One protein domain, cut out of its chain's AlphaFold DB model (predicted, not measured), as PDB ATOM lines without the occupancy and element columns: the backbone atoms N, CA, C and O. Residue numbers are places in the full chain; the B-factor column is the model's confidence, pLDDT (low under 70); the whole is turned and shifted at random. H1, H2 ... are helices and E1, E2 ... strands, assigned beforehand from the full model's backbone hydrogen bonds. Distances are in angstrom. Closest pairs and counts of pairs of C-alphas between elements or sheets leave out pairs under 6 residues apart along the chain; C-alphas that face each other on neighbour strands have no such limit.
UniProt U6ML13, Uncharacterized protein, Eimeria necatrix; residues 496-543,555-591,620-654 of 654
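AT A GLANCE: This is residues 496 to 543, 555 to 591 and 620 to 654 of the 654 residues of an uncharacterized protein of Eimeria necatrix (UniProt U6ML13). A strongly twisted five-stranded sheet forms the middle layer of three, with the long helix H1 over one face and H2 and H3 over the other. H1 makes much of the length, and its residues 537 to 543 stick out free. The 120 printed residues include three named helices and five named strands, in the order E1, E2, H1, E3, H2, E4, E5, H3; the class is mixed, helices and strands. The sheet runs E2, E1, E3, E5, E4 and is mixed, with E1 and E3 parallel and the other neighbours antiparallel. The whole is compact, with a radius of gyration of the C-alphas of 14.7 A and spans of 46 by 36 by 25 A.

IN THESE COORDINATES: E1, residues 496 to 501, begins at C-alpha 496 (129.145, 96.242, 135.961) and measures 15.6 A. E2 is residues 508 to 511. H1, residues 519 to 543, measures 35.8 A and ends at C-alpha 543 (152.803, 90.605, 133.655). E3 is residues 557 to 560, and H2 is residues 567 to 576, 14.0 A. E4, residues 581 to 586, measures 15.9 A, and E5, residues 623 to 628, 16.2 A. H3, residues 639 to 651, measures 18.5 A and ends at C-alpha 651 (120.380, 114.720, 132.363).

HOW THE PARTS SIT: E1 and E2 form a hairpin, with N 499 and O 510 3.1 A apart. E1 pairs with E3 over residues 496 to 498, where N 496 and O 557 are 2.9 A apart, and with E2 over residues 498 to 501. E3 and E5 have N 558 and O 626 at 2.8 A; E5 and E4 have N 584 and O 625 at 2.8 A. H1 is on the sheet at a height of 10.0 A, over E5 and only just over E3, on which 3 of its C-alphas fall. On the opposite face, H2 has a height of 8.9 A and runs along the strands, at 20 degrees to E4 on the local plane; their closest C-alphas, of Val 575 and Leu 581, are 5.7 A apart. E3, H2 and E4 form a split strand-helix-strand unit, two strands running the same way with E5 between them, and its crossover is right-handed. H3, on the same face as H2, lies over E2 at a height of 7.0 A. H3 touches H2 with residues 646 to 650 alone, the closest C-alphas being those of Glu 567 and Ala 650, 5.7 A apart, at a steep tilt of 40 degrees, opposite ways. In H1, H2 and H3 every O i to N i+4 pair is within hydrogen-bond range.

THE WHOLE: The farthest C-alphas, of Glu 505 and Ala 543, are 46.9 A apart. Residues 544 to 554 and 592 to 619 are not printed, with C-alpha gaps of 14.2 A and 12.4 A. Of the links printed whole, none is long. Mean pLDDT of the printed part is 76.2; residues 504 to 510, 512 to 515, 589 to 591 and 631 to 654 are under 70.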
ATOM      1  N   ARG A 496     130.356  95.521 135.565       78.56
ATOM      2  CA  ARG A 496     129.145  96.242 135.961       78.56
ATOM      3  C   ARG A 496     128.495  96.839 134.724       78.56
ATOM      4  O   ARG A 496     128.978  97.790 134.115       78.56
ATOM      5  N   CYS A 497     127.362  96.273 134.351       77.00
ATOM      6  CA  CYS A 497     126.539  96.822 133.292       77.00
ATOM      7  C   CYS A 497     125.521  97.801 133.866       77.00
ATOM      8  O   CYS A 497     124.750  97.425 134.749       77.00
ATOM      9  N   MET A 498     125.486  99.022 133.331       79.00
ATOM     10  CA  MET A 498     124.470 100.015 133.669       79.00
ATOM     11  C   MET A 498     123.669 100.388 132.426       79.00
ATOM     12  O   MET A 498     124.201 100.898 131.435       79.00
ATOM     13  N   ARG A 499     122.358 100.157 132.486       78.94
ATOM     14  CA  ARG A 499     121.432 100.617 131.453       78.94
ATOM     15  C   ARG A 499     120.867 101.965 131.872       78.94
ATOM     16  O   ARG A 499     120.359 102.115 132.979       78.94
ATOM     17  N   LEU A 500     120.957 102.945 130.973       75.31
ATOM     18  CA  LEU A 500     120.222 104.195 131.118       75.31
ATOM     19  C   LEU A 500     118.824 103.974 130.557       75.31
ATOM     20  O   LEU A 500     118.650 103.853 129.338       75.31
ATOM     21  N   ASN A 501     117.843 103.880 131.448       76.44
ATOM     22  CA  ASN A 501     116.454 103.825 131.034       76.44
ATOM     23  C   ASN A 501     115.979 105.251 130.723       76.44
ATOM     24  O   ASN A 501     115.996 106.125 131.589       76.44
ATOM     25  N   LYS A 502     115.648 105.496 129.451       72.81
ATOM     26  CA  LYS A 502     115.125 106.784 128.960       72.81
ATOM     27  C   LYS A 502     113.606 106.811 128.903       72.81
ATOM     28  O   LYS A 502     113.034 107.880 128.729       72.81
ATOM     29  N   ASP A 503     112.987 105.640 129.009       72.75
ATOM     30  CA  ASP A 503     111.542 105.489 128.918       72.75
ATOM     31  C   ASP A 503     110.879 105.764 130.281       72.75
ATOM     32  O   ASP A 503     109.667 105.942 130.363       72.75
ATOM     33  N   SER A 504     111.674 105.858 131.355       66.62
ATOM     34  CA  SER A 504     111.235 106.329 132.663       66.62
ATOM     35  C   SER A 504     111.271 107.860 132.749       66.62
ATOM     36  O   SER A 504     112.223 108.501 132.313       66.62
ATOM     37  N   GLU A 505     110.256 108.443 133.392       62.09
ATOM     38  CA  GLU A 505     110.104 109.895 133.621       62.09
ATOM     39  C   GLU A 505     111.316 110.530 134.334       62.09
ATOM     40  O   GLU A 505     111.585 111.724 134.207       62.09
ATOM     41  N   ARG A 506     112.099 109.711 135.045       63.66
ATOM     42  CA  ARG A 506     113.404 110.067 135.607       63.66
ATOM     43  C   ARG A 506     114.465 109.150 135.014       63.66
ATOM     44  O   ARG A 506     114.291 107.931 135.026       63.66
ATOM     45  N   VAL A 507     115.572 109.719 134.531       61.69
ATOM     46  CA  VAL A 507     116.724 108.938 134.059       61.69
ATOM     47  C   VAL A 507     117.276 108.145 135.243       61.69
ATOM     48  O   VAL A 507     117.845 108.717 136.171       61.69
ATOM     49  N   ARG A 508     117.088 106.822 135.223       67.06
ATOM     50  CA  ARG A 508     117.590 105.912 136.257       67.06
ATOM     51  C   ARG A 508     118.696 105.046 135.667       67.06
ATOM     52  O   ARG A 508     118.538 104.477 134.585       67.06
ATOM     53  N   ALA A 509     119.819 104.968 136.376       64.19
ATOM     54  CA  ALA A 509     120.847 103.972 136.114       64.19
ATOM     55  C   ALA A 509     120.436 102.678 136.818       64.19
ATOM     56  O   ALA A 509     120.378 102.626 138.046       64.19
ATOM     57  N   GLU A 510     120.115 101.654 136.038       68.19
ATOM     58  CA  GLU A 510     119.720 100.351 136.557       68.19
ATOM     59  C   GLU A 510     120.871  99.363 136.364       68.19
ATOM     60  O   GLU A 510     121.434  99.242 135.266       68.19
ATOM     61  N   GLY A 511     121.274  98.706 137.456       73.00
ATOM     62  CA  GLY A 511     122.246  97.622 137.397       73.00
ATOM     63  C   GLY A 511     121.617  96.453 136.651       73.00
ATOM     64  O   GLY A 511     120.550  95.991 137.038       73.00
ATOM     65  N   MET A 512     122.243  95.992 135.568       66.00
ATOM     66  CA  MET A 512     121.652  94.946 134.729       66.00
ATOM     67  C   MET A 512     121.776  93.570 135.403       66.00
ATOM     68  O   MET A 512     122.665  92.787 135.067       66.00
ATOM     69  N   SER A 513     120.908  93.271 136.371       60.53
ATOM     70  CA  SER A 513     120.769  91.942 136.967       60.53
ATOM     71  C   SER A 513     119.545  91.229 136.381       60.53
ATOM     72  O   SER A 513     118.429  91.423 136.838       60.53
ATOM     73  N   GLN A 514     119.785  90.378 135.380       53.94
ATOM     74  CA  GLN A 514     118.910  89.269 134.956       53.94
ATOM     75  C   GLN A 514     117.587  89.549 134.209       53.94
ATOM     76  O   GLN A 514     116.847  88.596 133.973       53.94
ATOM     77  N   GLU A 515     117.293  90.762 133.735       68.19
ATOM     78  CA  GLU A 515     116.221  90.897 132.727       68.19
ATOM     79  C   GLU A 515     116.614  90.248 131.383       68.19
ATOM     80  O   GLU A 515     117.805  90.217 131.041       68.19
ATOM     81  N   PRO A 516     115.642  89.731 130.600       75.56
ATOM     82  CA  PRO A 516     115.914  89.183 129.278       75.56
ATOM     83  C   PRO A 516     116.431  90.296 128.363       75.56
ATOM     84  O   PRO A 516     115.684  91.143 127.871       75.56
ATOM     85  N   PHE A 517     117.746  90.300 128.152       81.56
ATOM     86  CA  PHE A 517     118.405  91.151 127.173       81.56
ATOM     87  C   PHE A 517     117.768  90.949 125.802       81.56
ATOM     88  O   PHE A 517     117.531  89.812 125.392       81.56
ATOM     89  N   SER A 518     117.548  92.039 125.059       87.19
ATOM     90  CA  SER A 518     117.277  91.880 123.629       87.19
ATOM     91  C   SER A 518     118.475  91.192 122.965       87.19
ATOM     92  O   SER A 518     119.604  91.291 123.456       87.19
ATOM     93  N   ASP A 519     118.253  90.515 121.839       86.06
ATOM     94  CA  ASP A 519     119.316  89.791 121.127       86.06
ATOM     95  C   ASP A 519     120.527  90.689 120.812       86.06
ATOM     96  O   ASP A 519     121.679  90.257 120.898       86.06
ATOM     97  N   GLU A 520     120.280  91.973 120.534       83.94
ATOM     98  CA  GLU A 520     121.326  92.980 120.337       83.94
ATOM     99  C   GLU A 520     122.135  93.240 121.623       83.94
ATOM    100  O   GLU A 520     123.366  93.364 121.571       83.94
ATOM    101  N   GLU A 521     121.475  93.302 122.789       83.69
ATOM    102  CA  GLU A 521     122.149  93.488 124.083       83.69
ATOM    103  C   GLU A 521     122.927  92.248 124.500       83.69
ATOM    104  O   GLU A 521     124.091  92.365 124.894       83.69
ATOM    105  N   ALA A 522     122.375  91.058 124.276       87.31
ATOM    106  CA  ALA A 522     123.082  89.802 124.486       87.31
ATOM    107  C   ALA A 522     124.338  89.698 123.598       87.31
ATOM    108  O   ALA A 522     125.427  89.366 124.085       87.31
ATOM    109  N   GLN A 523     124.228  90.041 122.308       86.62
ATOM    110  CA  GLN A 523     125.349  89.979 121.372       86.62
ATOM    111  C   GLN A 523     126.468  90.944 121.770       86.62
ATOM    112  O   GLN A 523     127.642  90.567 121.800       86.62
ATOM    113  N   MET A 524     126.139  92.182 122.119       84.06
ATOM    114  CA  MET A 524     127.155  93.150 122.511       84.06
ATOM    115  C   MET A 524     127.753  92.826 123.885       84.06
ATOM    116  O   MET A 524     128.959  92.975 124.052       84.06
ATOM    117  N   LEU A 525     126.983  92.307 124.846       86.56
ATOM    118  CA  LEU A 525     127.541  91.784 126.098       86.56
ATOM    119  C   LEU A 525     128.537  90.651 125.839       86.56
ATOM    120  O   LEU A 525     129.597  90.612 126.464       86.56
ATOM    121  N   SER A 526     128.250  89.761 124.884       88.25
ATOM    122  CA  SER A 526     129.202  88.725 124.464       88.25
ATOM    123  C   SER A 526     130.490  89.332 123.886       88.25
ATOM    124  O   SER A 526     131.589  88.835 124.149       88.25
ATOM    125  N   PHE A 527     130.373  90.449 123.163       86.31
ATOM    126  CA  PHE A 527     131.504  91.183 122.611       86.31
ATOM    127  C   PHE A 527     132.327  91.877 123.704       86.31
ATOM    128  O   PHE A 527     133.551  91.755 123.703       86.31
ATOM    129  N   VAL A 528     131.687  92.528 124.681       85.56
ATOM    130  CA  VAL A 528     132.390  93.139 125.821       85.56
ATOM    131  C   VAL A 528     133.089  92.067 126.660       85.56
ATOM    132  O   VAL A 528     134.260  92.231 126.983       85.56
ATOM    133  N   LYS A 529     132.447  90.920 126.925       88.50
ATOM    134  CA  LYS A 529     133.095  89.775 127.594       88.50
ATOM    135  C   LYS A 529     134.320  89.278 126.819       88.50
ATOM    136  O   LYS A 529     135.334  88.927 127.419       88.50
ATOM    137  N   ARG A 530     134.260  89.255 125.483       89.25
ATOM    138  CA  ARG A 530     135.409  88.896 124.636       89.25
ATOM    139  C   ARG A 530     136.532  89.927 124.741       89.25
ATOM    140  O   ARG A 530     137.680  89.525 124.901       89.25
ATOM    141  N   LEU A 531     136.211  91.219 124.692       85.50
ATOM    142  CA  LEU A 531     137.178  92.304 124.894       85.50
ATOM    143  C   LEU A 531     137.833  92.230 126.274       85.50
ATOM    144  O   LEU A 531     139.049  92.343 126.376       85.50
ATOM    145  N   GLN A 532     137.050  91.969 127.319       87.31
ATOM    146  CA  GLN A 532     137.545  91.790 128.680       87.31
ATOM    147  C   GLN A 532     138.539  90.623 128.760       87.31
ATOM    148  O   GLN A 532     139.628  90.784 129.305       87.31
ATOM    149  N   ARG A 533     138.223  89.475 128.140       88.62
ATOM    150  CA  ARG A 533     139.150  88.331 128.039       88.62
ATOM    151  C   ARG A 533     140.419  88.673 127.259       88.62
ATOM    152  O   ARG A 533     141.501  88.266 127.661       88.62
ATOM    153  N   GLN A 534     140.307  89.427 126.164       88.06
ATOM    154  CA  GLN A 534     141.467  89.874 125.385       88.06
ATOM    155  C   GLN A 534     142.356  90.832 126.185       88.06
ATOM    156  O   GLN A 534     143.576  90.689 126.159       88.06
ATOM    157  N   ALA A 535     141.761  91.766 126.927       84.62
ATOM    158  CA  ALA A 535     142.482  92.688 127.795       84.62
ATOM    159  C   ALA A 535     143.173  91.955 128.953       84.62
ATOM    160  O   ALA A 535     144.334  92.240 129.235       84.62
ATOM    161  N   ALA A 536     142.500  90.981 129.573       85.31
ATOM    162  CA  ALA A 536     143.087  90.129 130.605       85.31
ATOM    163  C   ALA A 536     144.250  89.287 130.055       85.31
ATOM    164  O   ALA A 536     145.309  89.233 130.669       85.31
ATOM    165  N   ALA A 537     144.104  88.699 128.864       86.94
ATOM    166  CA  ALA A 537     145.176  87.945 128.215       86.94
ATOM    167  C   ALA A 537     146.373  88.834 127.831       86.94
ATOM    168  O   ALA A 537     147.521  88.419 127.975       86.94
ATOM    169  N   ALA A 538     146.128  90.059 127.358       84.12
ATOM    170  CA  ALA A 538     147.185  91.026 127.074       84.12
ATOM    171  C   ALA A 538     147.915  91.455 128.356       84.12
ATOM    172  O   ALA A 538     149.142  91.465 128.372       84.12
ATOM    173  N   ALA A 539     147.170  91.729 129.432       83.38
ATOM    174  CA  ALA A 539     147.734  92.053 130.739       83.38
ATOM    175  C   ALA A 539     148.559  90.889 131.312       83.38
ATOM    176  O   ALA A 539     149.658  91.107 131.809       83.38
ATOM    177  N   ALA A 540     148.084  89.647 131.174       85.06
ATOM    178  CA  ALA A 540     148.822  88.458 131.596       85.06
ATOM    179  C   ALA A 540     150.147  88.296 130.828       85.06
ATOM    180  O   ALA A 540     151.164  87.961 131.425       85.06
ATOM    181  N   ARG A 541     150.170  88.596 129.520       85.38
ATOM    182  CA  ARG A 541     151.409  88.586 128.720       85.38
ATOM    183  C   ARG A 541     152.401  89.659 129.162       85.38
ATOM    184  O   ARG A 541     153.597  89.400 129.157       85.38
ATOM    185  N   THR A 542     151.923  90.848 129.530       81.75
ATOM    186  CA  THR A 542     152.797  91.914 130.043       81.75
ATOM    187  C   THR A 542     153.275  91.633 131.465       81.75
ATOM    188  O   THR A 542     154.418  91.940 131.777       81.75
ATOM    189  N   ALA A 543     152.438  91.013 132.302       78.44
ATOM    190  CA  ALA A 543     152.803  90.605 133.655       78.44
ATOM    191  C   ALA A 543     153.847  89.479 133.640       78.44
ATOM    192  O   ALA A 543     154.816  89.542 134.377       78.44
ATOM    193  N   ARG A 555     140.506  94.906 136.968       83.06
ATOM    194  CA  ARG A 555     139.946  95.993 136.151       83.06
ATOM    195  C   ARG A 555     138.423  95.992 136.255       83.06
ATOM    196  O   ARG A 555     137.780  95.002 135.892       83.06
ATOM    197  N   GLU A 556     137.853  97.113 136.682       86.56
ATOM    198  CA  GLU A 556     136.408  97.342 136.653       86.56
ATOM    199  C   GLU A 556     135.984  97.851 135.269       86.56
ATOM    200  O   GLU A 556     136.573  98.782 134.710       86.56
ATOM    201  N   TRP A 557     134.946  97.234 134.707       86.81
ATOM    202  CA  TRP A 557     134.373  97.615 133.416       86.81
ATOM    203  C   TRP A 557     132.962  98.146 133.639       86.81
ATOM    204  O   TRP A 557     132.118  97.432 134.183       86.81
ATOM    205  N   LEU A 558     132.711  99.373 133.185       88.06
ATOM    206  CA  LEU A 558     131.401 100.009 133.169       88.06
ATOM    207  C   LEU A 558     130.907 100.106 131.724       88.06
ATOM    208  O   LEU A 558     131.529 100.749 130.879       88.06
ATOM    209  N   VAL A 559     129.767  99.493 131.428       89.31
ATOM    210  CA  VAL A 559     129.147  99.585 130.099       89.31
ATOM    211  C   VAL A 559     127.952 100.526 130.180       89.31
ATOM    212  O   VAL A 559     127.021 100.255 130.933       89.31
ATOM    213  N   LEU A 560     127.972 101.600 129.386       87.81
ATOM    214  CA  LEU A 560     126.876 102.552 129.234       87.81
ATOM    215  C   LEU A 560     126.163 102.345 127.903       87.81
ATOM    216  O   LEU A 560     126.768 102.361 126.824       87.81
ATOM    217  N   TRP A 561     124.849 102.195 127.986       86.31
ATOM    218  CA  TRP A 561     124.004 101.816 126.862       86.31
ATOM    219  C   TRP A 561     123.047 102.910 126.406       86.31
ATOM    220  O   TRP A 561     122.691 103.806 127.165       86.31
ATOM    221  N   ARG A 562     122.613 102.806 125.139       85.62
ATOM    222  CA  ARG A 562     121.607 103.684 124.504       85.62
ATOM    223  C   ARG A 562     121.961 105.174 124.539       85.62
ATOM    224  O   ARG A 562     121.083 106.044 124.514       85.62
ATOM    225  N   LEU A 563     123.257 105.473 124.518       84.19
ATOM    226  CA  LEU A 563     123.734 106.845 124.518       84.19
ATOM    227  C   LEU A 563     123.543 107.485 123.137       84.19
ATOM    228  O   LEU A 563     123.975 106.968 122.095       84.19
ATOM    229  N   ASN A 564     122.922 108.661 123.123       87.25
ATOM    230  CA  ASN A 564     122.753 109.453 121.917       87.25
ATOM    231  C   ASN A 564     124.122 110.000 121.430       87.25
ATOM    232  O   ASN A 564     125.169 109.829 122.057       87.25
ATOM    233  N   GLY A 565     124.163 110.615 120.245       87.31
ATOM    234  CA  GLY A 565     125.422 111.120 119.678       87.31
ATOM    235  C   GLY A 565     126.091 112.246 120.478       87.31
ATOM    236  O   GLY A 565     127.295 112.441 120.325       87.31
ATOM    237  N   PHE A 566     125.330 112.983 121.287       83.75
ATOM    238  CA  PHE A 566     125.820 114.047 122.158       83.75
ATOM    239  C   PHE A 566     126.276 113.488 123.509       83.75
ATOM    240  O   PHE A 566     127.425 113.684 123.879       83.75
ATOM    241  N   GLU A 567     125.434 112.695 124.171       85.12
ATOM    242  CA  GLU A 567     125.721 112.003 125.432       85.12
ATOM    243  C   GLU A 567     127.008 111.180 125.339       85.12
ATOM    244  O   GLU A 567     127.817 111.206 126.255       85.12
ATOM    245  N   ARG A 568     127.275 110.514 124.205       86.00
ATOM    246  CA  ARG A 568     128.559 109.815 124.018       86.00
ATOM    247  C   ARG A 568     129.754 110.748 124.007       86.00
ATOM    248  O   ARG A 568     130.794 110.394 124.545       86.00
ATOM    249  N   LYS A 569     129.630 111.926 123.396       88.00
ATOM    250  CA  LYS A 569     130.716 112.912 123.404       88.00
ATOM    251  C   LYS A 569     130.950 113.452 124.805       88.00
ATOM    252  O   LYS A 569     132.102 113.611 125.173       88.00
ATOM    253  N   VAL A 570     129.880 113.692 125.562       84.81
ATOM    254  CA  VAL A 570     129.971 114.110 126.965       84.81
ATOM    255  C   VAL A 570     130.613 113.013 127.809       84.81
ATOM    256  O   VAL A 570     131.552 113.301 128.535       84.81
ATOM    257  N   ALA A 571     130.201 111.753 127.647       85.25
ATOM    258  CA  ALA A 571     130.803 110.629 128.357       85.25
ATOM    259  C   ALA A 571     132.302 110.487 128.051       85.25
ATOM    260  O   ALA A 571     133.102 110.356 128.969       85.25
ATOM    261  N   HIS A 572     132.700 110.585 126.778       87.75
ATOM    262  CA  HIS A 572     134.115 110.587 126.401       87.75
ATOM    263  C   HIS A 572     134.873 111.802 126.944       87.75
ATOM    264  O   HIS A 572     136.009 111.646 127.369       87.75
ATOM    265  N   ALA A 573     134.261 112.989 126.939       85.06
ATOM    266  CA  ALA A 573     134.875 114.195 127.484       85.06
ATOM    267  C   ALA A 573     135.104 114.060 128.995       85.06
ATOM    268  O   ALA A 573     136.204 114.321 129.463       85.06
ATOM    269  N   LEU A 574     134.112 113.572 129.742       83.00
ATOM    270  CA  LEU A 574     134.236 113.329 131.178       83.00
ATOM    271  C   LEU A 574     135.288 112.265 131.487       83.00
ATOM    272  O   LEU A 574     136.113 112.473 132.365       83.00
ATOM    273  N   VAL A 575     135.320 111.173 130.717       87.88
ATOM    274  CA  VAL A 575     136.373 110.157 130.846       87.88
ATOM    275  C   VAL A 575     137.749 110.733 130.508       87.88
ATOM    276  O   VAL A 575     138.715 110.399 131.175       87.88
ATOM    277  N   SER A 576     137.865 111.637 129.532       84.12
ATOM    278  CA  SER A 576     139.154 112.267 129.211       84.12
ATOM    279  C   SER A 576     139.660 113.247 130.271       84.12
ATOM    280  O   SER A 576     140.838 113.586 130.245       84.12
ATOM    281  N   LEU A 577     138.795 113.701 131.187       81.06
ATOM    282  CA  LEU A 577     139.196 114.517 132.338       81.06
ATOM    283  C   LEU A 577     139.734 113.659 133.492       81.06
ATOM    284  O   LEU A 577     140.312 114.196 134.429       81.06
ATOM    285  N   THR A 578     139.551 112.339 133.434       82.88
ATOM    286  CA  THR A 578     140.069 111.393 134.425       82.88
ATOM    287  C   THR A 578     141.214 110.590 133.813       82.88
ATOM    288  O   THR A 578     140.998 109.850 132.857       82.88
ATOM    289  N   SER A 579     142.423 110.699 134.365       82.00
ATOM    290  CA  SER A 579     143.617 109.960 133.907       82.00
ATOM    291  C   SER A 579     143.442 108.439 133.934       82.00
ATOM    292  O   SER A 579     144.027 107.717 133.124       82.00
ATOM    293  N   ASP A 580     142.600 107.960 134.846       86.38
ATOM    294  CA  ASP A 580     142.525 106.545 135.204       86.38
ATOM    295  C   ASP A 580     141.473 105.786 134.395       86.38
ATOM    296  O   ASP A 580     141.290 104.582 134.572       86.38
ATOM    297  N   LEU A 581     140.735 106.466 133.518       88.50
ATOM    298  CA  LEU A 581     139.655 105.853 132.759       88.50
ATOM    299  C   LEU A 581     139.962 105.864 131.267       88.50
ATOM    300  O   LEU A 581     140.244 106.895 130.666       88.50
ATOM    301  N   ASP A 582     139.793 104.705 130.640       89.31
ATOM    302  CA  ASP A 582     139.765 104.588 129.189       89.31
ATOM    303  C   ASP A 582     138.319 104.463 128.718       89.31
ATOM    304  O   ASP A 582     137.520 103.728 129.299       89.31
ATOM    305  N   SER A 583     137.967 105.143 127.628       92.06
ATOM    306  CA  SER A 583     136.640 105.015 127.019       92.06
ATOM    307  C   SER A 583     136.724 104.546 125.575       92.06
ATOM    308  O   SER A 583     137.476 105.073 124.758       92.06
ATOM    309  N   ILE A 584     135.887 103.569 125.235       88.88
ATOM    310  CA  ILE A 584     135.799 102.974 123.902       88.88
ATOM    311  C   ILE A 584     134.338 103.026 123.461       88.88
ATOM    312  O   ILE A 584     133.463 102.447 124.106       88.88
ATOM    313  N   SER A 585     134.046 103.712 122.351       90.88
ATOM    314  CA  SER A 585     132.707 103.643 121.756       90.88
ATOM    315  C   SER A 585     132.604 102.405 120.883       90.88
ATOM    316  O   SER A 585     133.376 102.228 119.942       90.88
ATOM    317  N   LEU A 586     131.601 101.586 121.169       86.25
ATOM    318  CA  LEU A 586     131.252 100.441 120.352       86.25
ATOM    319  C   LEU A 586     130.039 100.802 119.497       86.25
ATOM    320  O   LEU A 586     128.969 101.162 119.998       86.25
ATOM    321  N   CYS A 587     130.222 100.717 118.185       83.56
ATOM    322  CA  CYS A 587     129.109 100.589 117.260       83.56
ATOM    323  C   CYS A 587     128.882  99.089 117.065       83.56
ATOM    324  O   CYS A 587     129.871  98.393 116.815       83.56
ATOM    325  N   PRO A 588     127.638  98.589 117.176       76.00
ATOM    326  CA  PRO A 588     127.340  97.221 116.787       76.00
ATOM    327  C   PRO A 588     127.925  96.991 115.390       76.00
ATOM    328  O   PRO A 588     127.705  97.835 114.512       76.00
ATOM    329  N   PRO A 589     128.741  95.946 115.182       68.44
ATOM    330  CA  PRO A 589     129.117  95.578 113.829       68.44
ATOM    331  C   PRO A 589     127.822  95.363 113.046       68.44
ATOM    332  O   PRO A 589     126.907  94.718 113.560       68.44
ATOM    333  N   ASP A 590     127.744  95.909 111.831       57.59
ATOM    334  CA  ASP A 590     126.688  95.585 110.872       57.59
ATOM    335  C   ASP A 590     126.852  94.099 110.504       57.59
ATOM    336  O   ASP A 590     127.410  93.750 109.461       57.59
ATOM    337  N   HIS A 591     126.476  93.197 111.412       51.50
ATOM    338  CA  HIS A 591     126.475  91.777 111.141       51.50
ATOM    339  C   HIS A 591     125.322  91.532 110.173       51.50
ATOM    340  O   HIS A 591     124.178  91.862 110.500       51.50
ATOM    341  N   VAL A 620     120.578 103.134 115.311       72.00
ATOM    342  CA  VAL A 620     121.316 101.999 115.852       72.00
ATOM    343  C   VAL A 620     121.782 102.416 117.245       72.00
ATOM    344  O   VAL A 620     122.476 103.444 117.354       72.00
ATOM    345  N   PRO A 621     121.365 101.701 118.301       70.25
ATOM    346  CA  PRO A 621     121.820 101.984 119.647       70.25
ATOM    347  C   PRO A 621     123.339 101.823 119.683       70.25
ATOM    348  O   PRO A 621     123.914 100.894 119.123       70.25
ATOM    349  N   LYS A 622     124.012 102.794 120.293       81.81
ATOM    350  CA  LYS A 622     125.470 102.818 120.402       81.81
ATOM    351  C   LYS A 622     125.831 102.771 121.873       81.81
ATOM    352  O   LYS A 622     125.191 103.447 122.682       81.81
ATOM    353  N   ALA A 623     126.849 101.989 122.196       83.69
ATOM    354  CA  ALA A 623     127.329 101.830 123.558       83.69
ATOM    355  C   ALA A 623     128.686 102.511 123.740       83.69
ATOM    356  O   ALA A 623     129.450 102.720 122.787       83.69
ATOM    357  N   VAL A 624     128.970 102.880 124.982       86.94
ATOM    358  CA  VAL A 624     130.290 103.324 125.426       86.94
ATOM    359  C   VAL A 624     130.715 102.400 126.549       86.94
ATOM    360  O   VAL A 624     129.974 102.189 127.503       86.94
ATOM    361  N   VAL A 625     131.903 101.834 126.409       85.38
ATOM    362  CA  VAL A 625     132.549 101.033 127.441       85.38
ATOM    363  C   VAL A 625     133.589 101.917 128.103       85.38
ATOM    364  O   VAL A 625     134.439 102.482 127.417       85.38
ATOM    365  N   ILE A 626     133.499 102.054 129.418       88.25
ATOM    366  CA  ILE A 626     134.443 102.783 130.255       88.25
ATOM    367  C   ILE A 626     135.190 101.739 131.079       88.25
ATOM    368  O   ILE A 626     134.583 100.951 131.802       88.25
ATOM    369  N   CYS A 627     136.504 101.707 130.927       84.62
ATOM    370  CA  CYS A 627     137.383 100.776 131.615       84.62
ATOM    371  C   CYS A 627     138.169 101.568 132.640       84.62
ATOM    372  O   CYS A 627     138.844 102.533 132.282       84.62
ATOM    373  N   ARG A 628     138.101 101.150 133.897       84.12
ATOM    374  CA  ARG A 628     138.913 101.740 134.946       84.12
ATOM    375  C   ARG A 628     140.268 101.049 134.996       84.12
ATOM    376  O   ARG A 628     140.340  99.827 135.148       84.12
ATOM    377  N   LYS A 629     141.333 101.831 134.846       80.94
ATOM    378  CA  LYS A 629     142.688 101.438 135.223       80.94
ATOM    379  C   LYS A 629     142.755 101.519 136.741       80.94
ATOM    380  O   LYS A 629     142.364 102.525 137.326       80.94
ATOM    381  N   TYR A 630     143.157 100.426 137.370       73.69
ATOM    382  CA  TYR A 630     143.444 100.453 138.793       73.69
ATOM    383  C   TYR A 630     144.815 101.115 138.966       73.69
ATOM    384  O   TYR A 630     145.743 100.808 138.218       73.69
ATOM    385  N   HIS A 631     144.887 102.087 139.869       66.19
ATOM    386  CA  HIS A 631     146.126 102.694 140.339       66.19
ATOM    387  C   HIS A 631     146.185 102.412 141.837       66.19
ATOM    388  O   HIS A 631     145.262 102.793 142.558       66.19
ATOM    389  N   ALA A 632     147.242 101.729 142.274       60.84
ATOM    390  CA  ALA A 632     147.337 101.124 143.600       60.84
ATOM    391  C   ALA A 632     147.322 102.117 144.786       60.84
ATOM    392  O   ALA A 632     147.120 101.685 145.914       60.84
ATOM    393  N   GLU A 633     147.487 103.435 144.589       52.25
ATOM    394  CA  GLU A 633     147.838 104.321 145.724       52.25
ATOM    395  C   GLU A 633     147.062 105.635 145.886       52.25
ATOM    396  O   GLU A 633     147.307 106.375 146.838       52.25
ATOM    397  N   THR A 634     146.077 105.958 145.050       48.22
ATOM    398  CA  THR A 634     145.354 107.237 145.204       48.22
ATOM    399  C   THR A 634     143.925 107.029 145.673       48.22
ATOM    400  O   THR A 634     143.200 106.222 145.093       48.22
ATOM    401  N   ALA A 635     143.522 107.789 146.703       52.16
ATOM    402  CA  ALA A 635     142.173 107.889 147.263       52.16
ATOM    403  C   ALA A 635     141.140 108.186 146.165       52.16
ATOM    404  O   ALA A 635     140.764 109.323 145.886       52.16
ATOM    405  N   SER A 636     140.744 107.126 145.480       49.84
ATOM    406  CA  SER A 636     139.970 107.226 144.266       49.84
ATOM    407  C   SER A 636     138.521 107.548 144.597       49.84
ATOM    408  O   SER A 636     137.934 107.002 145.536       49.84
ATOM    409  N   LEU A 637     137.937 108.454 143.818       51.09
ATOM    410  CA  LEU A 637     136.517 108.771 143.891       51.09
ATOM    411  C   LEU A 637     135.699 107.467 143.881       51.09
ATOM    412  O   LEU A 637     135.938 106.607 143.024       51.09
ATOM    413  N   PRO A 638     134.726 107.291 144.798       55.34
ATOM    414  CA  PRO A 638     133.920 106.084 144.817       55.34
ATOM    415  C   PRO A 638     133.248 105.921 143.445       55.34
ATOM    416  O   PRO A 638     132.728 106.906 142.907       55.34
ATOM    417  N   PRO A 639     133.219 104.709 142.862       53.62
ATOM    418  CA  PRO A 639     132.724 104.465 141.501       53.62
ATOM    419  C   PRO A 639     131.264 104.909 141.291       53.62
ATOM    420  O   PRO A 639     130.848 105.204 140.170       53.62
ATOM    421  N   VAL A 640     130.498 105.030 142.380       51.12
ATOM    422  CA  VAL A 640     129.140 105.593 142.396       51.12
ATOM    423  C   VAL A 640     129.127 107.066 141.961       51.12
ATOM    424  O   VAL A 640     128.200 107.484 141.273       51.12
ATOM    425  N   SER A 641     130.169 107.841 142.278       63.94
ATOM    426  CA  SER A 641     130.257 109.261 141.913       63.94
ATOM    427  C   SER A 641     130.443 109.479 140.411       63.94
ATOM    428  O   SER A 641     129.879 110.423 139.874       63.94
ATOM    429  N   LEU A 642     131.146 108.585 139.705       62.72
ATOM    430  CA  LEU A 642     131.369 108.721 138.265       62.72
ATOM    431  C   LEU A 642     130.111 108.378 137.465       62.72
ATOM    432  O   LEU A 642     129.724 109.119 136.565       62.72
ATOM    433  N   ALA A 643     129.444 107.275 137.816       59.78
ATOM    434  CA  ALA A 643     128.156 106.929 137.225       59.78
ATOM    435  C   ALA A 643     127.118 108.028 137.505       59.78
ATOM    436  O   ALA A 643     126.408 108.436 136.589       59.78
ATOM    437  N   ALA A 644     127.089 108.570 138.729       64.62
ATOM    438  CA  ALA A 644     126.235 109.699 139.079       64.62
ATOM    439  C   ALA A 644     126.592 110.970 138.296       64.62
ATOM    440  O   ALA A 644     125.688 111.613 137.780       64.62
ATOM    441  N   LEU A 645     127.875 111.308 138.129       63.31
ATOM    442  CA  LEU A 645     128.328 112.454 137.330       63.31
ATOM    443  C   LEU A 645     127.956 112.307 135.853       63.31
ATOM    444  O   LEU A 645     127.514 113.268 135.232       63.31
ATOM    445  N   LEU A 646     128.082 111.103 135.295       64.44
ATOM    446  CA  LEU A 646     127.708 110.807 133.913       64.44
ATOM    447  C   LEU A 646     126.193 110.859 133.712       64.44
ATOM    448  O   LEU A 646     125.738 111.401 132.706       64.44
ATOM    449  N   VAL A 647     125.418 110.347 134.673       65.31
ATOM    450  CA  VAL A 647     123.958 110.489 134.694       65.31
ATOM    451  C   VAL A 647     123.585 111.964 134.798       65.31
ATOM    452  O   VAL A 647     122.832 112.424 133.953       65.31
ATOM    453  N   CYS A 648     124.174 112.715 135.735       62.34
ATOM    454  CA  CYS A 648     123.915 114.140 135.948       62.34
ATOM    455  C   CYS A 648     124.245 114.977 134.707       62.34
ATOM    456  O   CYS A 648     123.444 115.814 134.298       62.34
ATOM    457  N   ALA A 649     125.388 114.726 134.067       59.56
ATOM    458  CA  ALA A 649     125.799 115.422 132.853       59.56
ATOM    459  C   ALA A 649     124.931 115.051 131.642       59.56
ATOM    460  O   ALA A 649     124.669 115.898 130.791       59.56
ATOM    461  N   ALA A 650     124.463 113.801 131.559       59.12
ATOM    462  CA  ALA A 650     123.517 113.380 130.531       59.12
ATOM    463  C   ALA A 650     122.116 113.968 130.769       59.12
ATOM    464  O   ALA A 650     121.485 114.391 129.805       59.12
ATOM    465  N   THR A 651     121.646 114.054 132.018       63.84
ATOM    466  CA  THR A 651     120.380 114.720 132.363       63.84
ATOM    467  C   THR A 651     120.440 116.228 132.179       63.84
ATOM    468  O   THR A 651     119.479 116.789 131.684       63.84
ATOM    469  N   ALA A 652     121.556 116.889 132.503       51.97
ATOM    470  CA  ALA A 652     121.722 118.333 132.298       51.97
ATOM    471  C   ALA A 652     121.806 118.725 130.810       51.97
ATOM    472  O   ALA A 652     121.704 119.898 130.460       51.97
ATOM    473  N   ALA A 653     122.041 117.747 129.936       49.59
ATOM    474  CA  ALA A 653     122.093 117.926 128.495       49.59
ATOM    475  C   ALA A 653     120.744 117.732 127.781       49.59
ATOM    476  O   ALA A 653     120.645 118.072 126.594       49.59
ATOM    477  N   LEU A 654     119.769 117.123 128.462       49.84
ATOM    478  CA  LEU A 654     118.385 116.964 128.013       49.84
ATOM    479  C   LEU A 654     117.588 118.213 128.389       49.84
ATOM    480  O   LEU A 654     116.774 118.632 127.534       49.84
TER     481      LEU A 654